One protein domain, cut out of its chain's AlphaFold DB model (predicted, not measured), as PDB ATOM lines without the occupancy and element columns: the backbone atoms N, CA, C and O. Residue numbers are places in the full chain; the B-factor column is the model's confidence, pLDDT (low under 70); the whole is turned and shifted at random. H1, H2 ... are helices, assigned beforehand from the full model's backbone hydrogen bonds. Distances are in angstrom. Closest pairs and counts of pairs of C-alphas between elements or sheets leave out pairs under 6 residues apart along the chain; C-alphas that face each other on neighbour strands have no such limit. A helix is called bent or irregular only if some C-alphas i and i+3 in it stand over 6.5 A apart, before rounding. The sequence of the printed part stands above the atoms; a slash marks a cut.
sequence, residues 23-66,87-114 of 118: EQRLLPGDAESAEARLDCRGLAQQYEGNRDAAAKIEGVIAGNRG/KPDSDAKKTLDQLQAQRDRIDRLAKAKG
ATOM      1  N   GLU A  23      40.799  52.495  25.156       68.19
ATOM      2  CA  GLU A  23      42.242  52.729  25.218       68.19
ATOM      3  C   GLU A  23      42.737  53.270  26.574       68.19
ATOM      4  O   GLU A  23      43.912  53.135  26.901       68.19
ATOM      5  N   GLN A  24      41.845  53.827  27.399       72.44
ATOM      6  CA  GLN A  24      42.138  54.352  28.740       72.44
ATOM      7  C   GLN A  24      41.628  53.440  29.870       72.44
ATOM      8  O   GLN A  24      41.656  53.835  31.041       72.44
ATOM      9  N   ARG A  25      41.140  52.234  29.543       76.88
ATOM     10  CA  ARG A  25      40.677  51.235  30.528       76.88
ATOM     11  C   ARG A  25      41.788  50.332  31.059       76.88
ATOM     12  O   ARG A  25      41.530  49.520  31.944       76.88
ATOM     13  N   LEU A  26      42.995  50.452  30.513       79.62
ATOM     14  CA  LEU A  26      44.161  49.675  30.921       79.62
ATOM     15  C   LEU A  26      44.937  50.414  32.011       79.62
ATOM     16  O   LEU A  26      45.141  51.626  31.928       79.62
ATOM     17  N   LEU A  27      45.378  49.680  33.031       80.38
ATOM     18  CA  LEU A  27      46.341  50.190  34.003       80.38
ATOM     19  C   LEU A  27      47.762  50.123  33.411       80.38
ATOM     20  O   LEU A  27      48.018  49.311  32.515       80.38
ATOM     21  N   PRO A  28      48.712  50.936  33.915       76.25
ATOM     22  CA  PRO A  28      50.122  50.800  33.555       76.25
ATOM     23  C   PRO A  28      50.610  49.365  33.810       76.25
ATOM     24  O   PRO A  28      50.401  48.838  34.903       76.25
ATOM     25  N   GLY A  29      51.232  48.719  32.820       77.12
ATOM     26  CA  GLY A  29      51.669  47.320  32.917       77.12
ATOM     27  C   GLY A  29      50.682  46.287  32.354       77.12
ATOM     28  O   GLY A  29      51.057  45.130  32.158       77.12
ATOM     29  N   ASP A  30      49.420  46.657  32.094       78.19
ATOM     30  CA  ASP A  30      48.449  45.713  31.530       78.19
ATOM     31  C   ASP A  30      48.744  45.417  30.054       78.19
ATOM     32  O   ASP A  30      48.545  44.284  29.624       78.19
ATOM     33  N   ALA A  31      49.241  46.389  29.285       77.19
ATOM     34  CA  ALA A  31      49.540  46.222  27.859       77.19
ATOM     35  C   ALA A  31      50.787  45.353  27.606       77.19
ATOM     36  O   ALA A  31      50.865  44.659  26.594       77.19
ATOM     37  N   GLU A  32      51.748  45.361  28.530       80.31
ATOM     38  CA  GLU A  32      52.976  44.562  28.469       80.31
ATOM     39  C   GLU A  32      52.786  43.123  28.975       80.31
ATOM     40  O   GLU A  32      53.687  42.287  28.855       80.31
ATOM     41  N   SER A  33      51.618  42.829  29.542       80.31
ATOM     42  CA  SER A  33      51.298  41.538  30.138       80.31
ATOM     43  C   SER A  33      51.199  40.402  29.110       80.31
ATOM     44  O   SER A  33      50.977  40.616  27.913       80.31
ATOM     45  N   ALA A  34      51.350  39.157  29.571       79.56
ATOM     46  CA  ALA A  34      51.192  37.990  28.703       79.56
ATOM     47  C   ALA A  34      49.749  37.875  28.183       79.56
ATOM     48  O   ALA A  34      49.531  37.503  27.029       79.56
ATOM     49  N   GLU A  35      48.777  38.260  29.012       78.12
ATOM     50  CA  GLU A  35      47.354  38.235  28.696       78.12
ATOM     51  C   GLU A  35      47.002  39.241  27.589       78.12
ATOM     52  O   GLU A  35      46.146  38.963  26.750       78.12
ATOM     53  N   ALA A  36      47.708  40.376  27.496       82.19
ATOM     54  CA  ALA A  36      47.470  41.375  26.450       82.19
ATOM     55  C   ALA A  36      47.711  40.855  25.028       82.19
ATOM     56  O   ALA A  36      47.116  41.366  24.072       82.19
ATOM     57  N   ARG A  37      48.537  39.814  24.880       85.19
ATOM     58  CA  ARG A  37      48.834  39.170  23.590       85.19
ATOM     59  C   ARG A  37      47.741  38.202  23.136       85.19
ATOM     60  O   ARG A  37      47.768  37.771  21.988       85.19
ATOM     61  N   LEU A  38      46.792  37.867  24.009       83.56
ATOM     62  CA  LEU A  38      45.719  36.922  23.715       83.56
ATOM     63  C   LEU A  38      44.588  37.578  22.915       83.56
ATOM     64  O   LEU A  38      44.318  38.781  23.021       83.56
ATOM     65  N   ASP A  39      43.911  36.758  22.116       86.19
ATOM     66  CA  ASP A  39      42.645  37.084  21.473       86.19
ATOM     67  C   ASP A  39      41.476  36.937  22.465       86.19
ATOM     68  O   ASP A  39      41.635  36.418  23.571       86.19
ATOM     69  N   CYS A  40      40.277  37.390  22.090       85.00
ATOM     70  CA  CYS A  40      39.108  37.319  22.976       85.00
ATOM     71  C   CYS A  40      38.809  35.888  23.453       85.00
ATOM     72  O   CYS A  40      38.398  35.693  24.596       85.00
ATOM     73  N   ARG A  41      39.054  34.880  22.603       84.62
ATOM     74  CA  ARG A  41      38.887  33.472  22.971       84.62
ATOM     75  C   ARG A  41      39.934  33.030  23.992       84.62
ATOM     76  O   ARG A  41      39.568  32.393  24.976       84.62
ATOM     77  N   GLY A  42      41.202  33.382  23.790       81.38
ATOM     78  CA  GLY A  42      42.280  33.099  24.735       81.38
ATOM     79  C   GLY A  42      42.078  33.789  26.085       81.38
ATOM     80  O   GLY A  42      42.295  33.168  27.122       81.38
ATOM     81  N   LEU A  43      41.583  35.032  26.089       82.50
ATOM     82  CA  LEU A  43      41.214  35.754  27.313       82.50
ATOM     83  C   LEU A  43      40.089  35.040  28.074       82.50
ATOM     84  O   LEU A  43      40.216  34.829  29.278       82.50
ATOM     85  N   ALA A  44      39.028  34.609  27.384       80.50
ATOM     86  CA  ALA A  44      37.937  33.854  28.004       80.50
ATOM     87  C   ALA A  44      38.416  32.505  28.569       80.50
ATOM     88  O   ALA A  44      38.079  32.144  29.693       80.50
ATOM     89  N   GLN A  45      39.262  31.781  27.828       81.25
ATOM     90  CA  GLN A  45      39.847  30.522  28.296       81.25
ATOM     91  C   GLN A  45      40.717  30.710  29.542       81.25
ATOM     92  O   GLN A  45      40.629  29.908  30.471       81.25
ATOM     93  N   GLN A  46      41.533  31.766  29.590       80.31
ATOM     94  CA  GLN A  46      42.322  32.073  30.781       80.31
ATOM     95  C   GLN A  46      41.457  32.515  31.957       80.31
ATOM     96  O   GLN A  46      41.730  32.123  33.089       80.31
ATOM     97  N   TYR A  47      40.396  33.284  31.710       80.62
ATOM     98  CA  TYR A  47      39.462  33.681  32.758       80.62
ATOM     99  C   TYR A  47      38.826  32.460  33.434       80.62
ATOM    100  O   TYR A  47      38.852  32.352  34.663       80.62
ATOM    101  N   GLU A  48      38.312  31.521  32.636       79.06
ATOM    102  CA  GLU A  48      37.719  30.277  33.135       79.06
ATOM    103  C   GLU A  48      38.766  29.399  33.833       79.06
ATOM    104  O   GLU A  48      38.528  28.932  34.946       79.06
ATOM    105  N   GLY A  49      39.965  29.257  33.256       77.88
ATOM    106  CA  GLY A  49      41.068  28.521  33.881       77.88
ATOM    107  C   GLY A  49      41.470  29.094  35.245       77.88
ATOM    108  O   GLY A  49      41.655  28.343  36.205       77.88
ATOM    109  N   ASN A  50      41.530  30.422  35.365       77.50
ATOM    110  CA  ASN A  50      41.828  31.103  36.624       77.50
ATOM    111  C   ASN A  50      40.695  30.948  37.643       77.50
ATOM    112  O   ASN A  50      40.965  30.798  38.837       77.50
ATOM    113  N   ARG A  51      39.431  30.958  37.197       79.31
ATOM    114  CA  ARG A  51      38.270  30.704  38.061       79.31
ATOM    115  C   ARG A  51      38.299  29.280  38.612       79.31
ATOM    116  O   ARG A  51      38.136  29.097  39.815       79.31
ATOM    117  N   ASP A  52      38.553  28.295  37.760       75.38
ATOM    118  CA  ASP A  52      38.619  26.889  38.158       75.38
ATOM    119  C   ASP A  52      39.809  26.622  39.090       75.38
ATOM    120  O   ASP A  52      39.687  25.865  40.055       75.38
ATOM    121  N   ALA A  53      40.955  27.269  38.850       71.75
ATOM    122  CA  ALA A  53      42.110  27.215  39.745       71.75
ATOM    123  C   ALA A  53      41.794  27.825  41.121       71.75
ATOM    124  O   ALA A  53      42.099  27.210  42.144       71.75
ATOM    125  N   ALA A  54      41.133  28.986  41.158       69.44
ATOM    126  CA  ALA A  54      40.727  29.631  42.404       69.44
ATOM    127  C   ALA A  54      39.731  28.766  43.191       69.44
ATOM    128  O   ALA A  54      39.964  28.498  44.365       69.44
ATOM    129  N   ALA A  55      38.693  28.237  42.533       70.81
ATOM    130  CA  ALA A  55      37.707  27.356  43.160       70.81
ATOM    131  C   ALA A  55      38.345  26.080  43.737       70.81
ATOM    132  O   ALA A  55      37.968  25.618  44.813       70.81
ATOM    133  N   LYS A  56      39.354  25.519  43.058       67.75
ATOM    134  CA  LYS A  56      40.119  24.373  43.570       67.75
ATOM    135  C   LYS A  56      40.950  24.739  44.796       67.75
ATOM    136  O   LYS A  56      40.947  23.980  45.760       67.75
ATOM    137  N   ILE A  57      41.632  25.886  44.794       67.25
ATOM    138  CA  ILE A  57      42.410  26.353  45.954       67.25
ATOM    139  C   ILE A  57      41.482  26.663  47.134       67.25
ATOM    140  O   ILE A  57      41.780  26.272  48.260       67.25
ATOM    141  N   GLU A  58      40.336  27.296  46.894       68.81
ATOM    142  CA  GLU A  58      39.304  27.524  47.909       68.81
ATOM    143  C   GLU A  58      38.755  26.206  48.459       68.81
ATOM    144  O   GLU A  58      38.640  26.060  49.675       68.81
ATOM    145  N   GLY A  59      38.498  25.220  47.594       64.62
ATOM    146  CA  GLY A  59      38.115  23.865  47.986       64.62
ATOM    147  C   GLY A  59      39.185  23.167  48.828       64.62
ATOM    148  O   GLY A  59      38.855  22.513  49.812       64.62
ATOM    149  N   VAL A  60      40.470  23.364  48.513       62.22
ATOM    150  CA  VAL A  60      41.599  22.868  49.317       62.22
ATOM    151  C   VAL A  60      41.688  23.594  50.659       62.22
ATOM    152  O   VAL A  60      41.891  22.939  51.672       62.22
ATOM    153  N   ILE A  61      41.495  24.914  50.724       60.34
ATOM    154  CA  ILE A  61      41.467  25.663  51.996       60.34
ATOM    155  C   ILE A  61      40.270  25.222  52.850       60.34
ATOM    156  O   ILE A  61      40.408  25.021  54.058       60.34
ATOM    157  N   ALA A  62      39.096  25.047  52.239       62.47
ATOM    158  CA  ALA A  62      37.895  24.559  52.907       62.47
ATOM    159  C   ALA A  62      38.063  23.107  53.386       62.47
ATOM    160  O   ALA A  62      37.679  22.790  54.509       62.47
ATOM    161  N   GLY A  63      38.705  22.254  52.582       53.62
ATOM    162  CA  GLY A  63      39.049  20.873  52.924       53.62
ATOM    163  C   GLY A  63      40.131  20.765  54.002       53.62
ATOM    164  O   GLY A  63      40.002  19.952  54.911       53.62
ATOM    165  N   ASN A  64      41.137  21.645  53.985       50.41
ATOM    166  CA  ASN A  64      42.208  21.719  54.989       50.41
ATOM    167  C   ASN A  64      41.726  22.260  56.341       50.41
ATOM    168  O   ASN A  64      42.325  21.950  57.368       50.41
ATOM    169  N   ARG A  65      40.618  23.019  56.386       52.59
ATOM    170  CA  ARG A  65      39.917  23.307  57.654       52.59
ATOM    171  C   ARG A  65      39.314  22.043  58.282       52.59
ATOM    172  O   ARG A  65      39.006  22.067  59.470       52.59
ATOM    173  N   GLY A  66      39.154  20.972  57.501       48.97
ATOM    174  CA  GLY A  66      38.638  19.678  57.935       48.97
ATOM    175  C   GLY A  66      39.704  18.600  58.138       48.97
ATOM    176  O   GLY A  66      39.606  17.875  59.122       48.97
ATOM    177  N   LYS A  87      54.091  25.133  51.060       40.75
ATOM    178  CA  LYS A  87      54.234  25.563  52.465       40.75
ATOM    179  C   LYS A  87      53.047  26.506  52.809       40.75
ATOM    180  O   LYS A  87      52.253  26.794  51.919       40.75
ATOM    181  N   PRO A  88      52.791  26.824  54.098       49.84
ATOM    182  CA  PRO A  88      51.448  26.891  54.691       49.84
ATOM    183  C   PRO A  88      50.561  28.017  54.127       49.84
ATOM    184  O   PRO A  88      51.062  28.936  53.492       49.84
ATOM    185  N   ASP A  89      49.251  27.940  54.414       51.47
ATOM    186  CA  ASP A  89      48.104  28.847  54.135       51.47
ATOM    187  C   ASP A  89      48.349  30.287  53.618       51.47
ATOM    188  O   ASP A  89      47.492  30.847  52.931       51.47
ATOM    189  N   SER A  90      49.455  30.945  53.972       55.94
ATOM    190  CA  SER A  90      49.862  32.233  53.405       55.94
ATOM    191  C   SER A  90      50.113  32.176  51.902       55.94
ATOM    192  O   SER A  90      49.795  33.143  51.216       55.94
ATOM    193  N   ASP A  91      50.651  31.072  51.384       62.16
ATOM    194  CA  ASP A  91      50.986  30.980  49.959       62.16
ATOM    195  C   ASP A  91      49.739  30.708  49.111       62.16
ATOM    196  O   ASP A  91      49.555  31.353  48.084       62.16
ATOM    197  N   ALA A  92      48.803  29.892  49.609       62.41
ATOM    198  CA  ALA A  92      47.509  29.674  48.961       62.41
ATOM    199  C   ALA A  92      46.700  30.976  48.813       62.41
ATOM    200  O   ALA A  92      46.102  31.223  47.769       62.41
ATOM    201  N   LYS A  93      46.724  31.848  49.831       65.50
ATOM    202  CA  LYS A  93      46.106  33.183  49.748       65.50
ATOM    203  C   LYS A  93      46.775  34.071  48.711       65.50
ATOM    204  O   LYS A  93      46.077  34.651  47.896       65.50
ATOM    205  N   LYS A  94      48.111  34.129  48.702       69.81
ATOM    206  CA  LYS A  94      48.847  34.900  47.691       69.81
ATOM    207  C   LYS A  94      48.525  34.414  46.283       69.81
ATOM    208  O   LYS A  94      48.395  35.230  45.380       69.81
ATOM    209  N   THR A  95      48.373  33.104  46.092       69.19
ATOM    210  CA  THR A  95      47.949  32.546  44.805       69.19
ATOM    211  C   THR A  95      46.521  32.960  44.452       69.19
ATOM    212  O   THR A  95      46.279  33.323  43.305       69.19
ATOM    213  N   LEU A  96      45.584  32.973  45.408       69.88
ATOM    214  CA  LEU A  96      44.234  33.500  45.174       69.88
ATOM    215  C   LEU A  96      44.258  34.985  44.794       69.88
ATOM    216  O   LEU A  96      43.635  35.352  43.801       69.88
ATOM    217  N   ASP A  97      45.027  35.808  45.508       73.56
ATOM    218  CA  ASP A  97      45.175  37.238  45.211       73.56
ATOM    219  C   ASP A  97      45.783  37.454  43.811       73.56
ATOM    220  O   ASP A  97      45.347  38.319  43.054       73.56
ATOM    221  N   GLN A  98      46.755  36.623  43.415       77.81
ATOM    222  CA  GLN A  98      47.345  36.646  42.071       77.81
ATOM    223  C   GLN A  98      46.341  36.246  40.985       77.81
ATOM    224  O   GLN A  98      46.263  36.915  39.954       77.81
ATOM    225  N   LEU A  99      45.563  35.182  41.202       76.06
ATOM    226  CA  LEU A  99      44.525  34.742  40.264       76.06
ATOM    227  C   LEU A  99      43.418  35.793  40.126       76.06
ATOM    228  O   LEU A  99      42.923  36.017  39.021       76.06
ATOM    229  N   GLN A 100      43.056  36.466  41.219       79.31
ATOM    230  CA  GLN A 100      42.126  37.594  41.202       79.31
ATOM    231  C   GLN A 100      42.697  38.768  40.402       79.31
ATOM    232  O   GLN A 100      42.064  39.209  39.446       79.31
ATOM    233  N   ALA A 101      43.932  39.193  40.684       80.50
ATOM    234  CA  ALA A 101      44.585  40.273  39.946       80.50
ATOM    235  C   ALA A 101      44.712  39.972  38.439       80.50
ATOM    236  O   ALA A 101      44.540  40.867  37.606       80.50
ATOM    237  N   GLN A 102      44.976  38.713  38.072       81.06
ATOM    238  CA  GLN A 102      44.982  38.276  36.674       81.06
ATOM    239  C   GLN A 102      43.589  38.346  36.045       81.06
ATOM    240  O   GLN A 102      43.455  38.839  34.929       81.06
ATOM    241  N   ARG A 103      42.539  37.894  36.741       81.44
ATOM    242  CA  ARG A 103      41.157  37.989  36.242       81.44
ATOM    243  C   ARG A 103      40.727  39.438  36.047       81.44
ATOM    244  O   ARG A 103      40.137  39.746  35.014       81.44
ATOM    245  N   ASP A 104      41.087  40.325  36.968       83.50
ATOM    246  CA  ASP A 104      40.811  41.757  36.848       83.50
ATOM    247  C   ASP A 104      41.538  42.366  35.645       83.50
ATOM    248  O   ASP A 104      40.983  43.195  34.924       83.50
ATOM    249  N   ARG A 105      42.781  41.938  35.389       83.06
ATOM    250  CA  ARG A 105      43.526  42.336  34.191       83.06
ATOM    251  C   ARG A 105      42.865  41.824  32.915       83.06
ATOM    252  O   ARG A 105      42.703  42.596  31.974       83.06
ATOM    253  N   ILE A 106      42.472  40.553  32.880       84.38
ATOM    254  CA  ILE A 106      41.776  39.948  31.739       84.38
ATOM    255  C   ILE A 106      40.465  40.687  31.461       84.38
ATOM    256  O   ILE A 106      40.184  40.991  30.305       84.38
ATOM    257  N   ASP A 107      39.700  41.048  32.494       83.69
ATOM    258  CA  ASP A 107      38.464  41.825  32.355       83.69
ATOM    259  C   ASP A 107      38.729  43.219  31.760       83.69
ATOM    260  O   ASP A 107      38.052  43.634  30.814       83.69
ATOM    261  N   ARG A 108      39.770  43.924  32.225       83.81
ATOM    262  CA  ARG A 108      40.180  45.212  31.634       83.81
ATOM    263  C   ARG A 108      40.618  45.068  30.178       83.81
ATOM    264  O   ARG A 108      40.189  45.858  29.339       83.81
ATOM    265  N   LEU A 109      41.410  44.044  29.856       84.00
ATOM    266  CA  LEU A 109      41.850  43.754  28.489       84.00
ATOM    267  C   LEU A 109      40.674  43.397  27.575       84.00
ATOM    268  O   LEU A 109      40.589  43.911  26.462       84.00
ATOM    269  N   ALA A 110      39.734  42.578  28.044       84.25
ATOM    270  CA  ALA A 110      38.530  42.220  27.302       84.25
ATOM    271  C   ALA A 110      37.658  43.455  27.023       84.25
ATOM    272  O   ALA A 110      37.223  43.661  25.888       84.25
ATOM    273  N   LYS A 111      37.472  44.327  28.024       82.06
ATOM    274  CA  LYS A 111      36.748  45.604  27.887       82.06
ATOM    275  C   LYS A 111      37.451  46.604  26.971       82.06
ATOM    276  O   LYS A 111      36.764  47.374  26.301       82.06
ATOM    277  N   ALA A 112      38.784  46.626  26.960       82.81
ATOM    278  CA  ALA A 112      39.575  47.471  26.066       82.81
ATOM    279  C   ALA A 112      39.526  46.966  24.613       82.81
ATOM    280  O   ALA A 112      39.453  47.763  23.684       82.81
ATOM    281  N   LYS A 113      39.502  45.644  24.411       83.31
ATOM    282  CA  LYS A 113      39.414  45.010  23.084       83.31
ATOM    283  C   LYS A 113      37.988  44.905  22.532       83.31
ATOM    284  O   LYS A 113      37.819  44.502  21.387       83.31
ATOM    285  N   GLY A 114      36.970  45.241  23.326       81.25
ATOM    286  CA  GLY A 114      35.567  45.112  22.927       81.25
ATOM    287  C   GLY A 114      35.103  43.660  22.787       81.25
ATOM    288  O   GLY A 114      34.208  43.375  21.995       81.25
TER     289      GLY A 114
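This is residues 23 to 66 and 87 to 114 of the 118 residues of an uncharacterized protein of Alphaproteobacteria bacterium (UniProt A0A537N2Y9). Two long helices lie side by side and run opposite ways, H1 out and H2 back, and together they make the longest axis. A looping stretch with no named element, residues 23 to 39, gathers at the end where H1 begins and H2 ends. The printed part has 72 residues with two named helices, H1 then H2, and no named strand; its class is all helix. The whole is loose, with a radius of gyration of the C-alphas of 14.1 A, and its C-alphas span 46 by 23 by 15 A, only just a rod.

Start at Glu 23 and go along residues 23 to 39, whose C-alphas lie 10 to 21 A from the mean of all C-alphas. Next look at H1, residues 40 to 64, and H2, residues 90 to 113, which touch with 18 pairs of C-alphas within 8 A. Their closest C-alphas are those of Tyr 47 and Arg 103, 5.8 A apart. Their centres are 10.4 A apart, and their lines stand at a shallow tilt of 21 degrees, opposite ways. In H1 and H2 every O i to N i+4 pair is within hydrogen-bond range.

Find C-alpha 40 at (39.108, 37.319, 22.976); from there H1 runs 35.7 A to C-alpha 64 at (42.208, 21.719, 54.989). Then find C-alpha 90 at (49.862, 32.233, 53.405), where H2 begins; it runs 34.5 A to C-alpha 113 at (39.414, 45.010, 23.084). Neither helix is bent.

The two C-alphas farthest apart are those of Glu 23 and Gly 66, 46.6 A. The link from H1 to H2 is across the cut: residues 67 to 86 are not printed, and C-alphas 66 and 87 are 17.5 A apart. The mean pLDDT of the printed part is 73.9; look for values under 70 at residue 23, residue 54, residues 56 to 66 and residues 87 to 96.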